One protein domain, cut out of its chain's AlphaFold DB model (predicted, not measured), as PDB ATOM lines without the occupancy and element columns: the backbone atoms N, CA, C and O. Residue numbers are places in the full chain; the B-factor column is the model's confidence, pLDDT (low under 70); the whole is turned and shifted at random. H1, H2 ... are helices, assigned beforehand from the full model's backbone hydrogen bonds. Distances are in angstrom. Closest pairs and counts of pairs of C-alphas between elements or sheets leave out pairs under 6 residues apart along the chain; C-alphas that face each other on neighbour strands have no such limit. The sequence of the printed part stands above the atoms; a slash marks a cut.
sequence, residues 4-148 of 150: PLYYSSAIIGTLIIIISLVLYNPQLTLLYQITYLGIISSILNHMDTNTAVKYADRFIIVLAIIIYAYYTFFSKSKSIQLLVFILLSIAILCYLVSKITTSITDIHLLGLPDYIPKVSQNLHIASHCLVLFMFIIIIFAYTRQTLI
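Overview. This is residues 4 to 148 of the 150 residues of an uncharacterized protein of viral metagenome (UniProt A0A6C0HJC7). The domain is a rod-like up-and-down bundle, each helix running against the one before: H1 to H4 make an arc, which H5 closes between H4 and H1. The 145 printed residues, all helix by class, have five named helices. The whole is compact, radius of gyration of the C-alphas 16.3 A, spans 59 by 28 by 21 A.

Arrangement. H1, residues 4 to 22, touches H2, residues 26 to 47, in a hairpin, C-alphas of Tyr 6 and His 46 closest at 5.2 A. H2 and H3, residues 51 to 73, form another, Ser 41 to Asp 57 closest, C-alphas 4.9 A apart. H4, residues 78 to 107, and H5, residues 115 to 147, touch at a shallow tilt of 20 degrees, opposite ways, C-alphas of Ser 98 and Ser 120 closest at 4.3 A. H1 and H4 are apart. Every O i to N i+4 pair is within hydrogen-bond range in H1, H3, H4 and H5, and 16 of 18 in H2.

Along the chain. H1 begins at C-alpha 4 (27.682, -46.847, -14.033); H5, 48.0 A long, ends at C-alpha 147 (48.506, -52.370, -46.439).

Size, cuts and confidence. The printed part has no cut; pLDDT is under 70 at residues 104 to 116 and 146 to 148.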
ATOM      1  N   PRO A   4      27.797 -47.147 -12.608       86.81
ATOM      2  CA  PRO A   4      27.682 -46.847 -14.033       86.81
ATOM      3  C   PRO A   4      29.020 -46.550 -14.715       86.81
ATOM      4  O   PRO A   4      29.267 -47.032 -15.820       86.81
ATOM      5  N   LEU A   5      29.897 -45.783 -14.057       87.50
ATOM      6  CA  LEU A   5      31.205 -45.463 -14.624       87.50
ATOM      7  C   LEU A   5      32.092 -46.704 -14.698       87.50
ATOM      8  O   LEU A   5      32.696 -46.944 -15.740       87.50
ATOM      9  N   TYR A   6      32.073 -47.543 -13.661       91.25
ATOM     10  CA  TYR A   6      32.758 -48.835 -13.664       91.25
ATOM     11  C   TYR A   6      32.369 -49.693 -14.878       91.25
ATOM     12  O   TYR A   6      33.241 -50.127 -15.632       91.25
ATOM     13  N   TYR A   7      31.065 -49.893 -15.109       92.56
ATOM     14  CA  TYR A   7      30.604 -50.683 -16.252       92.56
ATOM     15  C   TYR A   7      30.987 -50.045 -17.585       92.56
ATOM     16  O   TYR A   7      31.392 -50.758 -18.501       92.56
ATOM     17  N   SER A   8      30.914 -48.716 -17.694       92.69
ATOM     18  CA  SER A   8      31.318 -48.030 -18.921       92.69
ATOM     19  C   SER A   8      32.802 -48.253 -19.243       92.69
ATOM     20  O   SER A   8      33.120 -48.612 -20.374       92.69
ATOM     21  N   SER A   9      33.699 -48.151 -18.255       93.00
ATOM     22  CA  SER A   9      35.136 -48.387 -18.438       93.00
ATOM     23  C   SER A   9      35.435 -49.843 -18.792       93.00
ATOM     24  O   SER A   9      36.242 -50.105 -19.681       93.00
ATOM     25  N   ALA A  10      34.749 -50.796 -18.155       93.62
ATOM     26  CA  ALA A  10      34.911 -52.221 -18.436       93.62
ATOM     27  C   ALA A  10      34.436 -52.604 -19.849       93.62
ATOM     28  O   ALA A  10      35.148 -53.304 -20.573       93.62
ATOM     29  N   ILE A  11      33.262 -52.123 -20.274       94.94
ATOM     30  CA  ILE A  11      32.715 -52.393 -21.613       94.94
ATOM     31  C   ILE A  11      33.608 -51.769 -22.688       94.94
ATOM     32  O   ILE A  11      34.044 -52.463 -23.608       94.94
ATOM     33  N   ILE A  12      33.925 -50.476 -22.555       93.19
ATOM     34  CA  ILE A  12      34.785 -49.767 -23.512       93.19
ATOM     35  C   ILE A  12      36.178 -50.399 -23.555       93.19
ATOM     36  O   ILE A  12      36.722 -50.618 -24.638       93.19
ATOM     37  N   GLY A  13      36.726 -50.763 -22.397       93.12
ATOM     38  CA  GLY A  13      38.014 -51.431 -22.309       93.12
ATOM     39  C   GLY A  13      38.043 -52.781 -23.017       93.12
ATOM     40  O   GLY A  13      38.973 -53.068 -23.770       93.12
ATOM     41  N   THR A  14      36.984 -53.573 -22.856       94.31
ATOM     42  CA  THR A  14      36.836 -54.866 -23.537       94.31
ATOM     43  C   THR A  14      36.784 -54.689 -25.055       94.31
ATOM     44  O   THR A  14      37.468 -55.409 -25.783       94.31
ATOM     45  N   LEU A  15      36.034 -53.697 -25.549       95.81
ATOM     46  CA  LEU A  15      35.977 -53.381 -26.980       95.81
ATOM     47  C   LEU A  15      37.349 -52.977 -27.529       95.81
ATOM     48  O   LEU A  15      37.755 -53.476 -28.576       95.81
ATOM     49  N   ILE A  16      38.080 -52.120 -26.812       94.38
ATOM     50  CA  ILE A  16      39.435 -51.696 -27.187       94.38
ATOM     51  C   ILE A  16      40.373 -52.902 -27.298       94.38
ATOM     52  O   ILE A  16      41.093 -53.015 -28.290       94.38
ATOM     53  N   ILE A  17      40.330 -53.822 -26.329       93.88
ATOM     54  CA  ILE A  17      41.137 -55.047 -26.350       93.88
ATOM     55  C   ILE A  17      40.790 -55.894 -27.580       93.88
ATOM     56  O   ILE A  17      41.686 -56.246 -28.346       93.88
ATOM     57  N   ILE A  18      39.507 -56.157 -27.838       94.62
ATOM     58  CA  ILE A  18      39.079 -56.945 -29.005       94.62
ATOM     59  C   ILE A  18      39.556 -56.297 -30.312       94.62
ATOM     60  O   ILE A  18      40.155 -56.969 -31.151       94.62
ATOM     61  N   ILE A  19      39.354 -54.986 -30.471       93.81
ATOM     62  CA  ILE A  19      39.793 -54.242 -31.659       93.81
ATOM     63  C   ILE A  19      41.311 -54.340 -31.827       93.81
ATOM     64  O   ILE A  19      41.790 -54.596 -32.929       93.81
ATOM     65  N   SER A  20      42.072 -54.172 -30.745       93.00
ATOM     66  CA  SER A  20      43.535 -54.240 -30.788       93.00
ATOM     67  C   SER A  20      44.083 -55.632 -31.108       93.00
ATOM     68  O   SER A  20      45.141 -55.720 -31.718       93.00
ATOM     69  N   LEU A  21      43.364 -56.704 -30.751       91.44
ATOM     70  CA  LEU A  21      43.729 -58.077 -31.111       91.44
ATOM     71  C   LEU A  21      43.465 -58.358 -32.595       91.44
ATOM     72  O   LEU A  21      44.284 -58.992 -33.254       91.44
ATOM     73  N   VAL A  22      42.338 -57.875 -33.129       91.81
ATOM     74  CA  VAL A  22      41.934 -58.116 -34.527       91.81
ATOM     75  C   VAL A  22      42.697 -57.223 -35.509       91.81
ATOM     76  O   VAL A  22      43.059 -57.664 -36.595       91.81
ATOM     77  N   LEU A  23      42.943 -55.965 -35.140       92.00
ATOM     78  CA  LEU A  23      43.577 -54.948 -35.985       92.00
ATOM     79  C   LEU A  23      44.961 -54.552 -35.459       92.00
ATOM     80  O   LEU A  23      45.346 -53.381 -35.531       92.00
ATOM     81  N   TYR A  24      45.692 -55.518 -34.901       91.19
ATOM     82  CA  TYR A  24      47.006 -55.277 -34.321       91.19
ATOM     83  C   TYR A  24      47.971 -54.679 -35.349       91.19
ATOM     84  O   TYR A  24      48.204 -55.244 -36.419       91.19
ATOM     85  N   ASN A  25      48.575 -53.548 -34.992       90.69
ATOM     86  CA  ASN A  25      49.630 -52.911 -35.758       90.69
ATOM     87  C   ASN A  25      50.837 -52.644 -34.842       90.69
ATOM     88  O   ASN A  25      50.704 -51.894 -33.873       90.69
ATOM     89  N   PRO A  26      52.029 -53.198 -35.135       90.88
ATOM     90  CA  PRO A  26      53.204 -53.040 -34.274       90.88
ATOM     91  C   PRO A  26      53.693 -51.589 -34.163       90.88
ATOM     92  O   PRO A  26      54.369 -51.239 -33.202       90.88
ATOM     93  N   GLN A  27      53.334 -50.705 -35.098       91.06
ATOM     94  CA  GLN A  27      53.665 -49.278 -34.989       91.06
ATOM     95  C   GLN A  27      52.864 -48.582 -33.875       91.06
ATOM     96  O   GLN A  27      53.263 -47.526 -33.385       91.06
ATOM     97  N   LEU A  28      51.745 -49.177 -33.451       93.38
ATOM     98  CA  LEU A  28      50.827 -48.637 -32.449       93.38
ATOM     99  C   LEU A  28      51.025 -49.246 -31.052       93.38
ATOM    100  O   LEU A  28      50.207 -49.002 -30.170       93.38
ATOM    101  N   THR A  29      52.096 -50.010 -30.806       93.38
ATOM    102  CA  THR A  29      52.304 -50.697 -29.517       93.38
ATOM    103  C   THR A  29      52.207 -49.756 -28.315       93.38
ATOM    104  O   THR A  29      51.548 -50.092 -27.332       93.38
ATOM    105  N   LEU A  30      52.800 -48.562 -28.400       94.31
ATOM    106  CA  LEU A  30      52.749 -47.588 -27.308       94.31
ATOM    107  C   LEU A  30      51.328 -47.048 -27.080       94.31
ATOM    108  O   LEU A  30      50.931 -46.850 -25.932       94.31
ATOM    109  N   LEU A  31      50.547 -46.862 -28.153       95.12
ATOM    110  CA  LEU A  31      49.133 -46.486 -28.062       95.12
ATOM    111  C   LEU A  31      48.338 -47.562 -27.319       95.12
ATOM    112  O   LEU A  31      47.583 -47.245 -26.407       95.12
ATOM    113  N   TYR A  32      48.530 -48.838 -27.662       95.31
ATOM    114  CA  TYR A  32      47.838 -49.939 -26.990       95.31
ATOM    115  C   TYR A  32      48.169 -49.988 -25.500       95.31
ATOM    116  O   TYR A  32      47.261 -50.018 -24.671       95.31
ATOM    117  N   GLN A  33      49.458 -49.923 -25.156       94.69
ATOM    118  CA  GLN A  33      49.921 -49.963 -23.771       94.69
ATOM    119  C   GLN A  33      49.304 -48.845 -22.931       94.69
ATOM    120  O   GLN A  33      48.761 -49.116 -21.858       94.69
ATOM    121  N   ILE A  34      49.349 -47.598 -23.416       95.69
ATOM    122  CA  ILE A  34      48.817 -46.481 -22.636       95.69
ATOM    123  C   ILE A  34      47.293 -46.538 -22.516       95.69
ATOM    124  O   ILE A  34      46.753 -46.234 -21.454       95.69
ATOM    125  N   THR A  35      46.594 -46.984 -23.564       94.56
ATOM    126  CA  THR A  35      45.140 -47.134 -23.523       94.56
ATOM    127  C   THR A  35      44.729 -48.234 -22.543       94.56
ATOM    128  O   THR A  35      43.796 -48.027 -21.770       94.56
ATOM    129  N   TYR A  36      45.443 -49.365 -22.491       94.81
ATOM    130  CA  TYR A  36      45.185 -50.412 -21.494       94.81
ATOM    131  C   TYR A  36      45.443 -49.933 -20.068       94.81
ATOM    132  O   TYR A  36      44.621 -50.184 -19.188       94.81
ATOM    133  N   LEU A  37      46.544 -49.210 -19.838       95.19
ATOM    134  CA  LEU A  37      46.813 -48.607 -18.533       95.19
ATOM    135  C   LEU A  37      45.694 -47.641 -18.129       95.19
ATOM    136  O   LEU A  37      45.252 -47.693 -16.984       95.19
ATOM    137  N   GLY A  38      45.192 -46.830 -19.066       92.56
ATOM    138  CA  GLY A  38      44.063 -45.925 -18.832       92.56
ATOM    139  C   GLY A  38      42.758 -46.651 -18.502       92.56
ATOM    140  O   GLY A  38      42.020 -46.229 -17.616       92.56
ATOM    141  N   ILE A  39      42.480 -47.778 -19.161       93.00
ATOM    142  CA  ILE A  39      41.319 -48.624 -18.846       93.00
ATOM    143  C   ILE A  39      41.443 -49.187 -17.427       93.00
ATOM    144  O   ILE A  39      40.503 -49.082 -16.640       93.00
ATOM    145  N   ILE A  40      42.597 -49.769 -17.089       93.44
ATOM    146  CA  ILE A  40      42.833 -50.379 -15.775       93.44
ATOM    147  C   ILE A  40      42.726 -49.316 -14.677       93.44
ATOM    148  O   ILE A  40      42.021 -49.529 -13.689       93.44
ATOM    149  N   SER A  41      43.370 -48.159 -14.856       93.50
ATOM    150  CA  SER A  41      43.313 -47.072 -13.877       93.50
ATOM    151  C   SER A  41      41.901 -46.522 -13.705       93.50
ATOM    152  O   SER A  41      41.483 -46.289 -12.571       93.50
ATOM    153  N   SER A  42      41.140 -46.402 -14.796       91.62
ATOM    154  CA  SER A  42      39.754 -45.933 -14.767       91.62
ATOM    155  C   SER A  42      38.844 -46.910 -14.018       91.62
ATOM    156  O   SER A  42      38.071 -46.500 -13.149       91.62
ATOM    157  N   ILE A  43      38.979 -48.217 -14.271       92.75
ATOM    158  CA  ILE A  43      38.233 -49.258 -13.548       92.75
ATOM    159  C   ILE A  43      38.534 -49.186 -12.046       92.75
ATOM    160  O   ILE A  43      37.602 -49.115 -11.239       92.75
ATOM    161  N   LEU A  44      39.816 -49.135 -11.667       91.94
ATOM    162  CA  LEU A  44      40.229 -49.031 -10.264       91.94
ATOM    163  C   LEU A  44      39.698 -47.749  -9.608       91.94
ATOM    164  O   LEU A  44      39.172 -47.804  -8.499       91.94
ATOM    165  N   ASN A  45      39.758 -46.615 -10.310       90.62
ATOM    166  CA  ASN A  45      39.249 -45.325  -9.845       90.62
ATOM    167  C   ASN A  45      37.728 -45.329  -9.594       90.62
ATOM    168  O   ASN A  45      37.226 -44.611  -8.730       90.62
ATOM    169  N   HIS A  46      36.964 -46.123 -10.345       88.75
ATOM    170  CA  HIS A  46      35.517 -46.224 -10.148       88.75
ATOM    171  C   HIS A  46      35.115 -47.267  -9.097       88.75
ATOM    172  O   HIS A  46      34.047 -47.126  -8.481       88.75
ATOM    173  N   MET A  47      35.959 -48.276  -8.859       87.81
ATOM    174  CA  MET A  47      35.786 -49.252  -7.779       87.81
ATOM    175  C   MET A  47      36.143 -48.660  -6.412       87.81
ATOM    176  O   MET A  47      35.336 -48.741  -5.481       87.81
ATOM    177  N   ASP A  48      37.317 -48.040  -6.306       81.06
ATOM    178  CA  ASP A  48      37.919 -47.581  -5.055       81.06
ATOM    179  C   ASP A  48      37.658 -46.080  -4.803       81.06
ATOM    180  O   ASP A  48      37.574 -45.262  -5.719       81.06
ATOM    181  N   THR A  49      37.512 -45.687  -3.537       74.75
ATOM    182  CA  THR A  49      37.421 -44.279  -3.124       74.75
ATOM    183  C   THR A  49      38.785 -43.658  -2.812       74.75
ATOM    184  O   THR A  49      38.847 -42.429  -2.658       74.75
ATOM    185  N   ASN A  50      39.853 -44.463  -2.779       89.12
ATOM    186  CA  ASN A  50      41.222 -44.057  -2.472       89.12
ATOM    187  C   ASN A  50      41.713 -42.889  -3.349       89.12
ATOM    188  O   ASN A  50      41.648 -42.902  -4.582       89.12
ATOM    189  N   THR A  51      42.234 -41.853  -2.692       87.06
ATOM    190  CA  THR A  51      42.751 -40.645  -3.340       87.06
ATOM    191  C   THR A  51      43.985 -40.919  -4.191       87.06
ATOM    192  O   THR A  51      44.096 -40.346  -5.273       87.06
ATOM    193  N   ALA A  52      44.875 -41.822  -3.775       88.88
ATOM    194  CA  ALA A  52      46.063 -42.180  -4.548       88.88
ATOM    195  C   ALA A  52      45.686 -42.794  -5.907       88.88
ATOM    196  O   ALA A  52      46.244 -42.405  -6.933       88.88
ATOM    197  N   VAL A  53      44.673 -43.668  -5.932       89.19
ATOM    198  CA  VAL A  53      44.145 -44.275  -7.168       89.19
ATOM    199  C   VAL A  53      43.569 -43.201  -8.096       89.19
ATOM    200  O   VAL A  53      43.861 -43.196  -9.291       89.19
ATOM    201  N   LYS A  54      42.835 -42.222  -7.548       88.38
ATOM    202  CA  LYS A  54      42.309 -41.074  -8.314       88.38
ATOM    203  C   LYS A  54      43.416 -40.235  -8.958       88.38
ATOM    204  O   LYS A  54      43.242 -39.757 -10.079       88.38
ATOM    205  N   TYR A  55      44.526 -40.004  -8.257       88.62
ATOM    206  CA  TYR A  55      45.659 -39.247  -8.805       88.62
ATOM    207  C   TYR A  55      46.427 -40.042  -9.860       88.62
ATOM    208  O   TYR A  55      46.773 -39.472 -10.895       88.62
ATOM    209  N   ALA A  56      46.633 -41.342  -9.639       90.62
ATOM    210  CA  ALA A  56      47.253 -42.224 -10.622       90.62
ATOM    211  C   ALA A  56      46.443 -42.270 -11.928       90.62
ATOM    212  O   ALA A  56      47.008 -42.092 -13.005       90.62
ATOM    213  N   ASP A  57      45.116 -42.405 -11.837       90.56
ATOM    214  CA  ASP A  57      44.220 -42.375 -12.997       90.56
ATOM    215  C   ASP A  57      44.325 -41.061 -13.784       90.56
ATOM    216  O   ASP A  57      44.535 -41.063 -14.995       90.56
ATOM    217  N   ARG A  58      44.293 -39.914 -13.093       89.75
ATOM    218  CA  ARG A  58      44.465 -38.595 -13.732       89.75
ATOM    219  C   ARG A  58      45.808 -38.462 -14.443       89.75
ATOM    220  O   ARG A  58      45.858 -37.916 -15.542       89.75
ATOM    221  N   PHE A  59      46.883 -38.947 -13.828       92.06
ATOM    222  CA  PHE A  59      48.210 -38.932 -14.435       92.06
ATOM    223  C   PHE A  59      48.250 -39.779 -15.716       92.06
ATOM    224  O   PHE A  59      48.737 -39.316 -16.747       92.06
ATOM    225  N   ILE A  60      47.670 -40.981 -15.678       94.00
ATOM    226  CA  ILE A  60      47.601 -41.872 -16.842       94.00
ATOM    227  C   ILE A  60      46.745 -41.257 -17.957       94.00
ATOM    228  O   ILE A  60      47.140 -41.331 -19.117       94.00
ATOM    229  N   ILE A  61      45.635 -40.583 -17.635       90.38
ATOM    230  CA  ILE A  61      44.819 -39.856 -18.622       90.38
ATOM    231  C   ILE A  61      45.643 -38.771 -19.330       90.38
ATOM    232  O   ILE A  61      45.577 -38.654 -20.554       90.38
ATOM    233  N   VAL A  62      46.445 -37.994 -18.595       91.25
ATOM    234  CA  VAL A  62      47.325 -36.974 -19.197       91.25
ATOM    235  C   VAL A  62      48.342 -37.621 -20.133       91.25
ATOM    236  O   VAL A  62      48.529 -37.156 -21.259       91.25
ATOM    237  N   LEU A  63      48.960 -38.721 -19.704       93.88
ATOM    238  CA  LEU A  63      49.903 -39.458 -20.536       93.88
ATOM    239  C   LEU A  63      49.221 -40.019 -21.797       93.88
ATOM    240  O   LEU A  63      49.763 -39.891 -22.893       93.88
ATOM    241  N   ALA A  64      48.002 -40.552 -21.672       92.38
ATOM    242  CA  ALA A  64      47.204 -41.014 -22.803       92.38
ATOM    243  C   ALA A  64      46.927 -39.880 -23.800       92.38
ATOM    244  O   ALA A  64      47.150 -40.066 -24.992       92.38
ATOM    245  N   ILE A  65      46.534 -38.689 -23.338       91.56
ATOM    246  CA  ILE A  65      46.313 -37.521 -24.210       91.56
ATOM    247  C   ILE A  65      47.573 -37.191 -25.019       91.56
ATOM    248  O   ILE A  65      47.482 -36.980 -26.229       91.56
ATOM    249  N   ILE A  66      48.747 -37.187 -24.379       94.50
ATOM    250  CA  ILE A  66      50.028 -36.905 -25.047       94.50
ATOM    251  C   ILE A  66      50.312 -37.945 -26.136       94.50
ATOM    252  O   ILE A  66      50.653 -37.583 -27.263       94.50
ATOM    253  N   ILE A  67      50.131 -39.232 -25.833       95.06
ATOM    254  CA  ILE A  67      50.367 -40.314 -26.797       95.06
ATOM    255  C   ILE A  67      49.350 -40.279 -27.948       95.06
ATOM    256  O   ILE A  67      49.735 -40.424 -29.110       95.06
ATOM    257  N   TYR A  68      48.068 -40.026 -27.676       93.31
ATOM    258  CA  TYR A  68      47.056 -39.859 -28.725       93.31
ATOM    259  C   TYR A  68      47.383 -38.667 -29.631       93.31
ATOM    260  O   TYR A  68      47.300 -38.788 -30.857       93.31
ATOM    261  N   ALA A  69      47.801 -37.538 -29.056       93.00
ATOM    262  CA  ALA A  69      48.232 -36.369 -29.816       93.00
ATOM    263  C   ALA A  69      49.462 -36.677 -30.683       93.00
ATOM    264  O   ALA A  69      49.479 -36.301 -31.854       93.00
ATOM    265  N   TYR A  70      50.443 -37.417 -30.155       94.19
ATOM    266  CA  TYR A  70      51.614 -37.878 -30.904       94.19
ATOM    267  C   TYR A  70      51.208 -38.697 -32.140       94.19
ATOM    268  O   TYR A  70      51.523 -38.315 -33.267       94.19
ATOM    269  N   TYR A  71      50.430 -39.769 -31.962       92.62
ATOM    270  CA  TYR A  71      50.015 -40.622 -33.085       92.62
ATOM    271  C   TYR A  71      49.136 -39.888 -34.100       92.62
ATOM    272  O   TYR A  71      49.206 -40.160 -35.302       92.62
ATOM    273  N   THR A  72      48.337 -38.934 -33.626       91.50
ATOM    274  CA  THR A  72      47.535 -38.066 -34.488       91.50
ATOM    275  C   THR A  72      48.424 -37.154 -35.322       91.50
ATOM    276  O   THR A  72      48.269 -37.112 -36.538       91.50
ATOM    277  N   PHE A  73      49.393 -36.476 -34.705       91.19
ATOM    278  CA  PHE A  73      50.294 -35.541 -35.380       91.19
ATOM    279  C   PHE A  73      51.099 -36.205 -36.508       91.19
ATOM    280  O   PHE A  73      51.264 -35.617 -37.578       91.19
ATOM    281  N   PHE A  74      51.537 -37.449 -36.296       87.88
ATOM    282  CA  PHE A  74      52.307 -38.219 -37.279       87.88
ATOM    283  C   PHE A  74      51.454 -39.002 -38.291       87.88
ATOM    284  O   PHE A  74      51.998 -39.633 -39.197       87.88
ATOM    285  N   SER A  75      50.121 -38.940 -38.210       86.25
ATOM    286  CA  SER A  75      49.248 -39.564 -39.212       86.25
ATOM    287  C   SER A  75      49.418 -38.905 -40.586       86.25
ATOM    288  O   SER A  75      49.385 -37.683 -40.690       86.25
ATOM    289  N   LYS A  76      49.532 -39.675 -41.675       84.81
ATOM    290  CA  LYS A  76      49.724 -39.111 -43.029       84.81
ATOM    291  C   LYS A  76      48.534 -38.279 -43.533       84.81
ATOM    292  O   LYS A  76      48.706 -37.382 -44.354       84.81
ATOM    293  N   SER A  77      47.316 -38.574 -43.073       86.38
ATOM    294  CA  SER A  77      46.097 -37.931 -43.581       86.38
ATOM    295  C   SER A  77      45.722 -36.693 -42.770       86.38
ATOM    296  O   SER A  77      45.272 -36.814 -41.632       86.38
ATOM    297  N   LYS A  78      45.812 -35.504 -43.382       88.38
ATOM    298  CA  LYS A  78      45.427 -34.222 -42.757       88.38
ATOM    299  C   LYS A  78      43.984 -34.198 -42.247       88.38
ATOM    300  O   LYS A  78      43.737 -33.660 -41.173       88.38
ATOM    301  N   SER A  79      43.053 -34.833 -42.958       87.75
ATOM    302  CA  SER A  79      41.658 -34.942 -42.515       87.75
ATOM    303  C   SER A  79      41.527 -35.776 -41.240       87.75
ATOM    304  O   SER A  79      40.775 -35.405 -40.344       87.75
ATOM    305  N   ILE A  80      42.293 -36.868 -41.127       87.81
ATOM    306  CA  ILE A  80      42.330 -37.696 -39.914       87.81
ATOM    307  C   ILE A  80      42.984 -36.926 -38.764       87.81
ATOM    308  O   ILE A  80      42.462 -36.968 -37.653       87.81
ATOM    309  N   GLN A  81      44.069 -36.187 -39.031       90.62
ATOM    310  CA  GLN A  81      44.700 -35.325 -38.025       90.62
ATOM    311  C   GLN A  81      43.674 -34.353 -37.426       90.62
ATOM    312  O   GLN A  81      43.473 -34.331 -36.214       90.62
ATOM    313  N   LEU A  82      42.989 -33.586 -38.284       92.00
ATOM    314  CA  LEU A  82      42.005 -32.592 -37.858       92.00
ATOM    315  C   LEU A  82      40.848 -33.233 -37.083       92.00
ATOM    316  O   LEU A  82      40.495 -32.756 -36.007       92.00
ATOM    317  N   LEU A  83      40.289 -34.330 -37.602       90.62
ATOM    318  CA  LEU A  83      39.179 -35.033 -36.963       90.62
ATOM    319  C   LEU A  83      39.551 -35.519 -35.558       90.62
ATOM    320  O   LEU A  83      38.810 -35.269 -34.610       90.62
ATOM    321  N   VAL A  84      40.698 -36.186 -35.404       91.12
ATOM    322  CA  VAL A  84      41.105 -36.723 -34.100       91.12
ATOM    323  C   VAL A  84      41.463 -35.599 -33.124       91.12
ATOM    324  O   VAL A  84      41.093 -35.698 -31.959       91.12
ATOM    325  N   PHE A  85      42.070 -34.489 -33.565       91.75
ATOM    326  CA  PHE A  85      42.294 -33.330 -32.686       91.75
ATOM    327  C   PHE A  85      40.992 -32.676 -32.208       91.75
ATOM    328  O   PHE A  85      40.897 -32.293 -31.038       91.75
ATOM    329  N   ILE A  86      39.977 -32.582 -33.073       91.94
ATOM    330  CA  ILE A  86      38.646 -32.099 -32.678       91.94
ATOM    331  C   ILE A  86      38.050 -33.037 -31.623       91.94
ATOM    332  O   ILE A  86      37.623 -32.577 -30.567       91.94
ATOM    333  N   LEU A  87      38.079 -34.349 -31.868       91.75
ATOM    334  CA  LEU A  87      37.554 -35.344 -30.927       91.75
ATOM    335  C   LEU A  87      38.300 -35.330 -29.588       91.75
ATOM    336  O   LEU A  87      37.661 -35.405 -28.540       91.75
ATOM    337  N   LEU A  88      39.624 -35.170 -29.611       91.12
ATOM    338  CA  LEU A  88      40.455 -35.069 -28.411       91.12
ATOM    339  C   LEU A  88      40.094 -33.823 -27.601       91.12
ATOM    340  O   LEU A  88      39.932 -33.899 -26.384       91.12
ATOM    341  N   SER A  89      39.893 -32.692 -28.280       89.81
ATOM    342  CA  SER A  89      39.475 -31.437 -27.647       89.81
ATOM    343  C   SER A  89      38.095 -31.567 -27.000       89.81
ATOM    344  O   SER A  89      37.909 -31.147 -25.857       89.81
ATOM    345  N   ILE A  90      37.143 -32.207 -27.688       89.88
ATOM    346  CA  ILE A  90      35.805 -32.478 -27.143       89.88
ATOM    347  C   ILE A  90      35.903 -33.418 -25.935       89.88
ATOM    348  O   ILE A  90      35.276 -33.151 -24.915       89.88
ATOM    349  N   ALA A  91      36.716 -34.476 -25.998       87.38
ATOM    350  CA  ALA A  91      36.877 -35.423 -24.895       87.38
ATOM    351  C   ALA A  91      37.447 -34.752 -23.634       87.38
ATOM    352  O   ALA A  91      36.931 -34.966 -22.533       87.38
ATOM    353  N   ILE A  92      38.465 -33.900 -23.799       87.25
ATOM    354  CA  ILE A  92      39.041 -33.099 -22.712       87.25
ATOM    355  C   ILE A  92      37.985 -32.154 -22.135       87.25
ATOM    356  O   ILE A  92      37.824 -32.090 -20.917       87.25
ATOM    357  N   LEU A  93      37.229 -31.462 -22.992       89.25
ATOM    358  CA  LEU A  93      36.167 -30.564 -22.551       89.25
ATOM    359  C   LEU A  93      35.085 -31.320 -21.765       89.25
ATOM    360  O   LEU A  93      34.733 -30.894 -20.668       89.25
ATOM    361  N   CYS A  94      34.606 -32.463 -22.263       85.00
ATOM    362  CA  CYS A  94      33.636 -33.310 -21.563       85.00
ATOM    363  C   CYS A  94      34.146 -33.743 -20.183       85.00
ATOM    364  O   CYS A  94      33.398 -33.673 -19.205       85.00
ATOM    365  N   TYR A  95      35.417 -34.144 -20.082       83.44
ATOM    366  CA  TYR A  95      36.033 -34.520 -18.808       83.44
ATOM    367  C   TYR A  95      36.112 -33.337 -17.833       83.44
ATOM    368  O   TYR A  95      35.717 -33.463 -16.671       83.44
ATOM    369  N   LEU A  96      36.586 -32.177 -18.297       84.12
ATOM    370  CA  LEU A  96      36.705 -30.972 -17.475       84.12
ATOM    371  C   LEU A  96      35.339 -30.489 -16.990       84.12
ATOM    372  O   LEU A  96      35.177 -30.237 -15.797       84.12
ATOM    373  N   VAL A  97      34.344 -30.425 -17.880       84.88
ATOM    374  CA  VAL A  97      32.972 -30.045 -17.520       84.88
ATOM    375  C   VAL A  97      32.401 -31.041 -16.516       84.88
ATOM    376  O   VAL A  97      31.909 -30.611 -15.479       84.88
ATOM    377  N   SER A  98      32.547 -32.353 -16.746       83.31
ATOM    378  CA  SER A  98      32.112 -33.386 -15.796       83.31
ATOM    379  C   SER A  98      32.675 -33.134 -14.393       83.31
ATOM    380  O   SER A  98      31.910 -33.161 -13.426       83.31
ATOM    381  N   LYS A  99      33.974 -32.817 -14.282       80.69
ATOM    382  CA  LYS A  99      34.642 -32.527 -13.003       80.69
ATOM    383  C   LYS A  99      34.199 -31.218 -12.369       80.69
ATOM    384  O   LYS A  99      33.972 -31.204 -11.164       80.69
ATOM    385  N   ILE A 100      34.053 -30.150 -13.148       81.38
ATOM    386  CA  ILE A 100      33.541 -28.869 -12.648       81.38
ATOM    387  C   ILE A 100      32.124 -29.063 -12.100       81.38
ATOM    388  O   ILE A 100      31.841 -28.631 -10.987       81.38
ATOM    389  N   THR A 101      31.262 -29.778 -12.825       77.38
ATOM    390  CA  THR A 101      29.901 -30.096 -12.377       77.38
ATOM    391  C   THR A 101      29.907 -30.897 -11.073       77.38
ATOM    392  O   THR A 101      29.136 -30.573 -10.173       77.38
ATOM    393  N   THR A 102      30.794 -31.890 -10.921       73.50
ATOM    394  CA  THR A 102      30.942 -32.621  -9.648       73.50
ATOM    395  C   THR A 102      31.392 -31.690  -8.524       73.50
ATOM    396  O   THR A 102      30.740 -31.646  -7.491       73.50
ATOM    397  N   SER A 103      32.437 -30.883  -8.738       70.94
ATOM    398  CA  SER A 103      32.952 -29.960  -7.719       70.94
ATOM    399  C   SER A 103      31.915 -28.923  -7.291       70.94
ATOM    400  O   SER A 103      31.812 -28.621  -6.110       70.94
ATOM    401  N   ILE A 104      31.119 -28.390  -8.225       67.94
ATOM    402  CA  ILE A 104      30.023 -27.464  -7.905       67.94
ATOM    403  C   ILE A 104      28.967 -28.171  -7.049       67.94
ATOM    404  O   ILE A 104      28.504 -27.595  -6.070       67.94
ATOM    405  N   THR A 105      28.631 -29.420  -7.384       63.84
ATOM    406  CA  THR A 105      27.671 -30.234  -6.620       63.84
ATOM    407  C   THR A 105      28.191 -30.537  -5.211       63.84
ATOM    408  O   THR A 105      27.434 -30.435  -4.256       63.84
ATOM    409  N   ASP A 106      29.485 -30.833  -5.060       61.38
ATOM    410  CA  ASP A 106      30.113 -31.133  -3.765       61.38
ATOM    411  C   ASP A 106      30.279 -29.875  -2.885       61.38
ATOM    412  O   ASP A 106      30.175 -29.951  -1.662       61.38
ATOM    413  N   ILE A 107      30.517 -28.706  -3.495       57.44
ATOM    414  CA  ILE A 107      30.614 -27.409  -2.796       57.44
ATOM    415  C   ILE A 107      29.218 -26.900  -2.384       57.44
ATOM    416  O   ILE A 107      29.097 -26.158  -1.409       57.44
ATOM    417  N   HIS A 108      28.155 -27.306  -3.086       48.97
ATOM    418  CA  HIS A 108      26.767 -26.964  -2.773       48.97
ATOM    419  C   HIS A 108      26.037 -28.131  -2.084       48.97
ATOM    420  O   HIS A 108      25.270 -28.869  -2.697       48.97
ATOM    421  N   LEU A 109      26.173 -28.183  -0.754       49.66
ATOM    422  CA  LEU A 109      25.217 -28.727   0.234       49.66
ATOM    423  C   LEU A 109      23.807 -28.071   0.133       49.66
ATOM    424  O   LEU A 109      23.182 -27.737   1.135       49.66
ATOM    425  N   LEU A 110      23.300 -27.819  -1.076       45.03
ATOM    426  CA  LEU A 110      22.136 -26.977  -1.362       45.03
ATOM    427  C   LEU A 110      21.200 -27.677  -2.347       45.03
ATOM    428  O   LEU A 110      21.140 -27.274  -3.497       45.03
ATOM    429  N   GLY A 111      20.485 -28.719  -1.913       51.34
ATOM    430  CA  GLY A 111      19.214 -29.167  -2.518       51.34
ATOM    431  C   GLY A 111      19.110 -29.166  -4.053       51.34
ATOM    432  O   GLY A 111      18.045 -28.850  -4.582       51.34
ATOM    433  N   LEU A 112      20.197 -29.455  -4.774       54.53
ATOM    434  CA  LEU A 112      20.205 -29.420  -6.231       54.53
ATOM    435  C   LEU A 112      19.479 -30.665  -6.756       54.53
ATOM    436  O   LEU A 112      19.641 -31.748  -6.192       54.53
ATOM    437  N   PRO A 113      18.682 -30.538  -7.831       57.81
ATOM    438  CA  PRO A 113      17.935 -31.663  -8.373       57.81
ATOM    439  C   PRO A 113      18.888 -32.792  -8.797       57.81
ATOM    440  O   PRO A 113      19.936 -32.523  -9.393       57.81
ATOM    441  N   ASP A 114      18.476 -34.051  -8.591       61.56
ATOM    442  CA  ASP A 114      19.186 -35.302  -8.961       61.56
ATOM    443  C   ASP A 114      19.690 -35.358 -10.422       61.56
ATOM    444  O   ASP A 114      20.415 -36.266 -10.836       61.56
ATOM    445  N   TYR A 115      19.283 -34.391 -11.237       58.78
ATOM    446  CA  TYR A 115      19.708 -34.176 -12.607       58.78
ATOM    447  C   TYR A 115      21.206 -33.842 -12.743       58.78
ATOM    448  O   TYR A 115      21.854 -34.350 -13.657       58.78
ATOM    449  N   ILE A 116      21.790 -33.042 -11.844       65.38
ATOM    450  CA  ILE A 116      23.183 -32.571 -11.988       65.38
ATOM    451  C   ILE A 116      24.218 -33.709 -11.844       65.38
ATOM    452  O   ILE A 116      25.087 -33.832 -12.719       65.38
ATOM    453  N   PRO A 117      24.106 -34.612 -10.846       71.38
ATOM    454  CA  PRO A 117      24.943 -35.812 -10.777       71.38
ATOM    455  C   PRO A 117      24.839 -36.694 -12.032       71.38
ATOM    456  O   PRO A 117      25.855 -37.197 -12.522       71.38
ATOM    457  N   LYS A 118      23.634 -36.833 -12.608       77.56
ATOM    458  CA  LYS A 118      23.408 -37.606 -13.845       77.56
ATOM    459  C   LYS A 118      24.085 -36.970 -15.060       77.56
ATOM    460  O   LYS A 118      24.664 -37.691 -15.869       77.56
ATOM    461  N   VAL A 119      24.067 -35.641 -15.186       80.81
ATOM    462  CA  VAL A 119      24.759 -34.929 -16.277       80.81
ATOM    463  C   VAL A 119      26.271 -35.137 -16.197       80.81
ATOM    464  O   VAL A 119      26.883 -35.510 -17.197       80.81
ATOM    465  N   SER A 120      26.872 -34.965 -15.014       82.19
ATOM    466  CA  SER A 120      28.313 -35.191 -14.817       82.19
ATOM    467  C   SER A 120      28.717 -36.622 -15.194       82.19
ATOM    468  O   SER A 120      29.709 -36.819 -15.904       82.19
ATOM    469  N   GLN A 121      27.918 -37.609 -14.785       85.06
ATOM    470  CA  GLN A 121      28.130 -39.012 -15.126       85.06
ATOM    471  C   GLN A 121      28.015 -39.262 -16.637       85.06
ATOM    472  O   GLN A 121      28.889 -39.901 -17.216       85.06
ATOM    473  N   ASN A 122      26.978 -38.734 -17.291       86.19
ATOM    474  CA  ASN A 122      26.772 -38.910 -18.730       86.19
ATOM    475  C   ASN A 122      27.898 -38.276 -19.557       86.19
ATOM    476  O   ASN A 122      28.342 -38.872 -20.535       86.19
ATOM    477  N   LEU A 123      28.405 -37.109 -19.145       85.81
ATOM    478  CA  LEU A 123      29.558 -36.466 -19.786       85.81
ATOM    479  C   LEU A 123      30.842 -37.292 -19.636       85.81
ATOM    480  O   LEU A 123      31.653 -37.341 -20.560       85.81
ATOM    481  N   HIS A 124      31.012 -37.970 -18.503       85.38
ATOM    482  CA  HIS A 124      32.138 -38.879 -18.288       85.38
ATOM    483  C   HIS A 124      32.012 -40.141 -19.156       85.38
ATOM    484  O   HIS A 124      32.966 -40.560 -19.798       85.38
ATOM    485  N   ILE A 125      30.817 -40.726 -19.256       87.31
ATOM    486  CA  ILE A 125      30.584 -41.862 -20.161       87.31
ATOM    487  C   ILE A 125      30.827 -41.440 -21.617       87.31
ATOM    488  O   ILE A 125      31.448 -42.175 -22.384       87.31
ATOM    489  N   ALA A 126      30.399 -40.234 -21.999       86.62
ATOM    490  CA  ALA A 126      30.655 -39.692 -23.328       86.62
ATOM    491  C   ALA A 126      32.159 -39.559 -23.617       86.62
ATOM    492  O   ALA A 126      32.585 -39.886 -24.726       86.62
ATOM    493  N   SER A 127      32.980 -39.158 -22.638       88.00
ATOM    494  CA  SER A 127      34.434 -39.112 -22.835       88.00
ATOM    495  C   SER A 127      35.028 -40.508 -23.065       88.00
ATOM    496  O   SER A 127      35.877 -40.650 -23.944       88.00
ATOM    497  N   HIS A 128      34.531 -41.554 -22.391       88.19
ATOM    498  CA  HIS A 128      34.939 -42.939 -22.669       88.19
ATOM    499  C   HIS A 128      34.618 -43.356 -24.113       88.19
ATOM    500  O   HIS A 128      35.472 -43.909 -24.812       88.19
ATOM    501  N   CYS A 129      33.412 -43.041 -24.595       90.31
ATOM    502  CA  CYS A 129      33.017 -43.319 -25.977       90.31
ATOM    503  C   CYS A 129      33.893 -42.571 -26.994       90.31
ATOM    504  O   CYS A 129      34.267 -43.136 -28.023       90.31
ATOM    505  N   LEU A 130      34.263 -41.320 -26.704       91.12
ATOM    506  CA  LEU A 130      35.154 -40.537 -27.564       91.12
ATOM    507  C   LEU A 130      36.561 -41.141 -27.627       91.12
ATOM    508  O   LEU A 130      37.141 -41.198 -28.711       91.12
ATOM    509  N   VAL A 131      37.091 -41.647 -26.509       90.56
ATOM    510  CA  VAL A 131      38.387 -42.351 -26.486       90.56
ATOM    511  C   VAL A 131      38.356 -43.593 -27.374       90.56
ATOM    512  O   VAL A 131      39.270 -43.778 -28.182       90.56
ATOM    513  N   LEU A 132      37.295 -44.404 -27.289       92.62
ATOM    514  CA  LEU A 132      37.101 -45.555 -28.178       92.62
ATOM    515  C   LEU A 132      37.054 -45.127 -29.649       92.62
ATOM    516  O   LEU A 132      37.712 -45.729 -30.495       92.62
ATOM    517  N   PHE A 133      36.299 -44.076 -29.963       92.88
ATOM    518  CA  PHE A 133      36.148 -43.616 -31.339       92.88
ATOM    519  C   PHE A 133      37.474 -43.107 -31.925       92.88
ATOM    520  O   PHE A 133      37.852 -43.494 -33.032       92.88
ATOM    521  N   MET A 134      38.234 -42.318 -31.158       93.44
ATOM    522  CA  MET A 134      39.580 -41.885 -31.549       93.44
ATOM    523  C   MET A 134      40.527 -43.071 -31.743       93.44
ATOM    524  O   MET A 134      41.269 -43.109 -32.724       93.44
ATOM    525  N   PHE A 135      40.481 -44.051 -30.839       93.19
ATOM    526  CA  PHE A 135      41.298 -45.261 -30.921       93.19
ATOM    527  C   PHE A 135      41.059 -46.016 -32.232       93.19
ATOM    528  O   PHE A 135      42.008 -46.336 -32.947       93.19
ATOM    529  N   ILE A 136      39.786 -46.227 -32.579       93.50
ATOM    530  CA  ILE A 136      39.372 -46.869 -33.829       93.50
ATOM    531  C   ILE A 136      39.924 -46.101 -35.034       93.50
ATOM    532  O   ILE A 136      40.560 -46.701 -35.901       93.50
ATOM    533  N   ILE A 137      39.730 -44.779 -35.080       92.25
ATOM    534  CA  ILE A 137      40.195 -43.950 -36.201       92.25
ATOM    535  C   ILE A 137      41.712 -44.062 -36.379       92.25
ATOM    536  O   ILE A 137      42.177 -44.252 -37.506       92.25
ATOM    537  N   ILE A 138      42.484 -43.968 -35.291       91.44
ATOM    538  CA  ILE A 138      43.948 -44.063 -35.349       91.44
ATOM    539  C   ILE A 138      44.371 -45.449 -35.851       91.44
ATOM    540  O   ILE A 138      45.182 -45.531 -36.773       91.44
ATOM    541  N   ILE A 139      43.790 -46.531 -35.325       92.75
ATOM    542  CA  ILE A 139      44.094 -47.890 -35.795       92.75
ATOM    543  C   ILE A 139      43.835 -48.025 -37.289       92.75
ATOM    544  O   ILE A 139      44.732 -48.417 -38.032       92.75
ATOM    545  N   PHE A 140      42.641 -47.658 -37.755       89.88
ATOM    546  CA  PHE A 140      42.309 -47.767 -39.174       89.88
ATOM    547  C   PHE A 140      43.239 -46.923 -40.049       89.88
ATOM    548  O   PHE A 140      43.651 -47.374 -41.121       89.88
ATOM    549  N   ALA A 141      43.609 -45.727 -39.590       87.94
ATOM    550  CA  ALA A 141      44.525 -44.854 -40.310       87.94
ATOM    551  C   ALA A 141      45.900 -45.501 -40.513       87.94
ATOM    552  O   ALA A 141      46.448 -45.406 -41.611       87.94
ATOM    553  N   TYR A 142      46.454 -46.150 -39.489       89.00
ATOM    554  CA  TYR A 142      47.783 -46.765 -39.554       89.00
ATOM    555  C   TYR A 142      47.754 -48.147 -40.218       89.00
ATOM    556  O   TYR A 142      48.620 -48.445 -41.038       89.00
ATOM    557  N   THR A 143      46.731 -48.964 -39.965       85.38
ATOM    558  CA  THR A 143      46.573 -50.275 -40.619       85.38
ATOM    559  C   THR A 143      46.367 -50.135 -42.131       85.38
ATOM    560  O   THR A 143      46.927 -50.907 -42.911       85.38
ATOM    561  N   ARG A 144      45.649 -49.100 -42.590       80.69
ATOM    562  CA  ARG A 144      45.542 -48.808 -44.030       80.69
ATOM    563  C   ARG A 144      46.883 -48.388 -44.639       80.69
ATOM    564  O   ARG A 144      47.176 -48.779 -45.765       80.69
ATOM    565  N   GLN A 145      47.695 -47.618 -43.913       75.25
ATOM    566  CA  GLN A 145      49.019 -47.192 -44.384       75.25
ATOM    567  C   GLN A 145      49.991 -48.365 -44.545       75.25
ATOM    568  O   GLN A 145      50.819 -48.336 -45.447       75.25
ATOM    569  N   THR A 146      49.891 -49.395 -43.701       65.62
ATOM    570  CA  THR A 146      50.724 -50.602 -43.819       65.62
ATOM    571  C   THR A 146      50.309 -51.515 -44.974       65.62
ATOM    572  O   THR A 146      51.156 -52.212 -45.519       65.62
ATOM    573  N   LEU A 147      49.028 -51.514 -45.362       60.00
ATOM    574  CA  LEU A 147      48.506 -52.370 -46.439       60.00
ATOM    575  C   LEU A 147      48.675 -51.764 -47.842       60.00
ATOM    576  O   LEU A 147      48.660 -52.500 -48.823       60.00
ATOM    577  N   ILE A 148      48.824 -50.440 -47.947       55.38
ATOM    578  CA  ILE A 148      49.031 -49.732 -49.218       55.38
ATOM    579  C   ILE A 148      50.253 -48.816 -49.055       55.38
ATOM    580  O   ILE A 148      50.093 -47.650 -48.674       55.38
TER     581      ILE A 148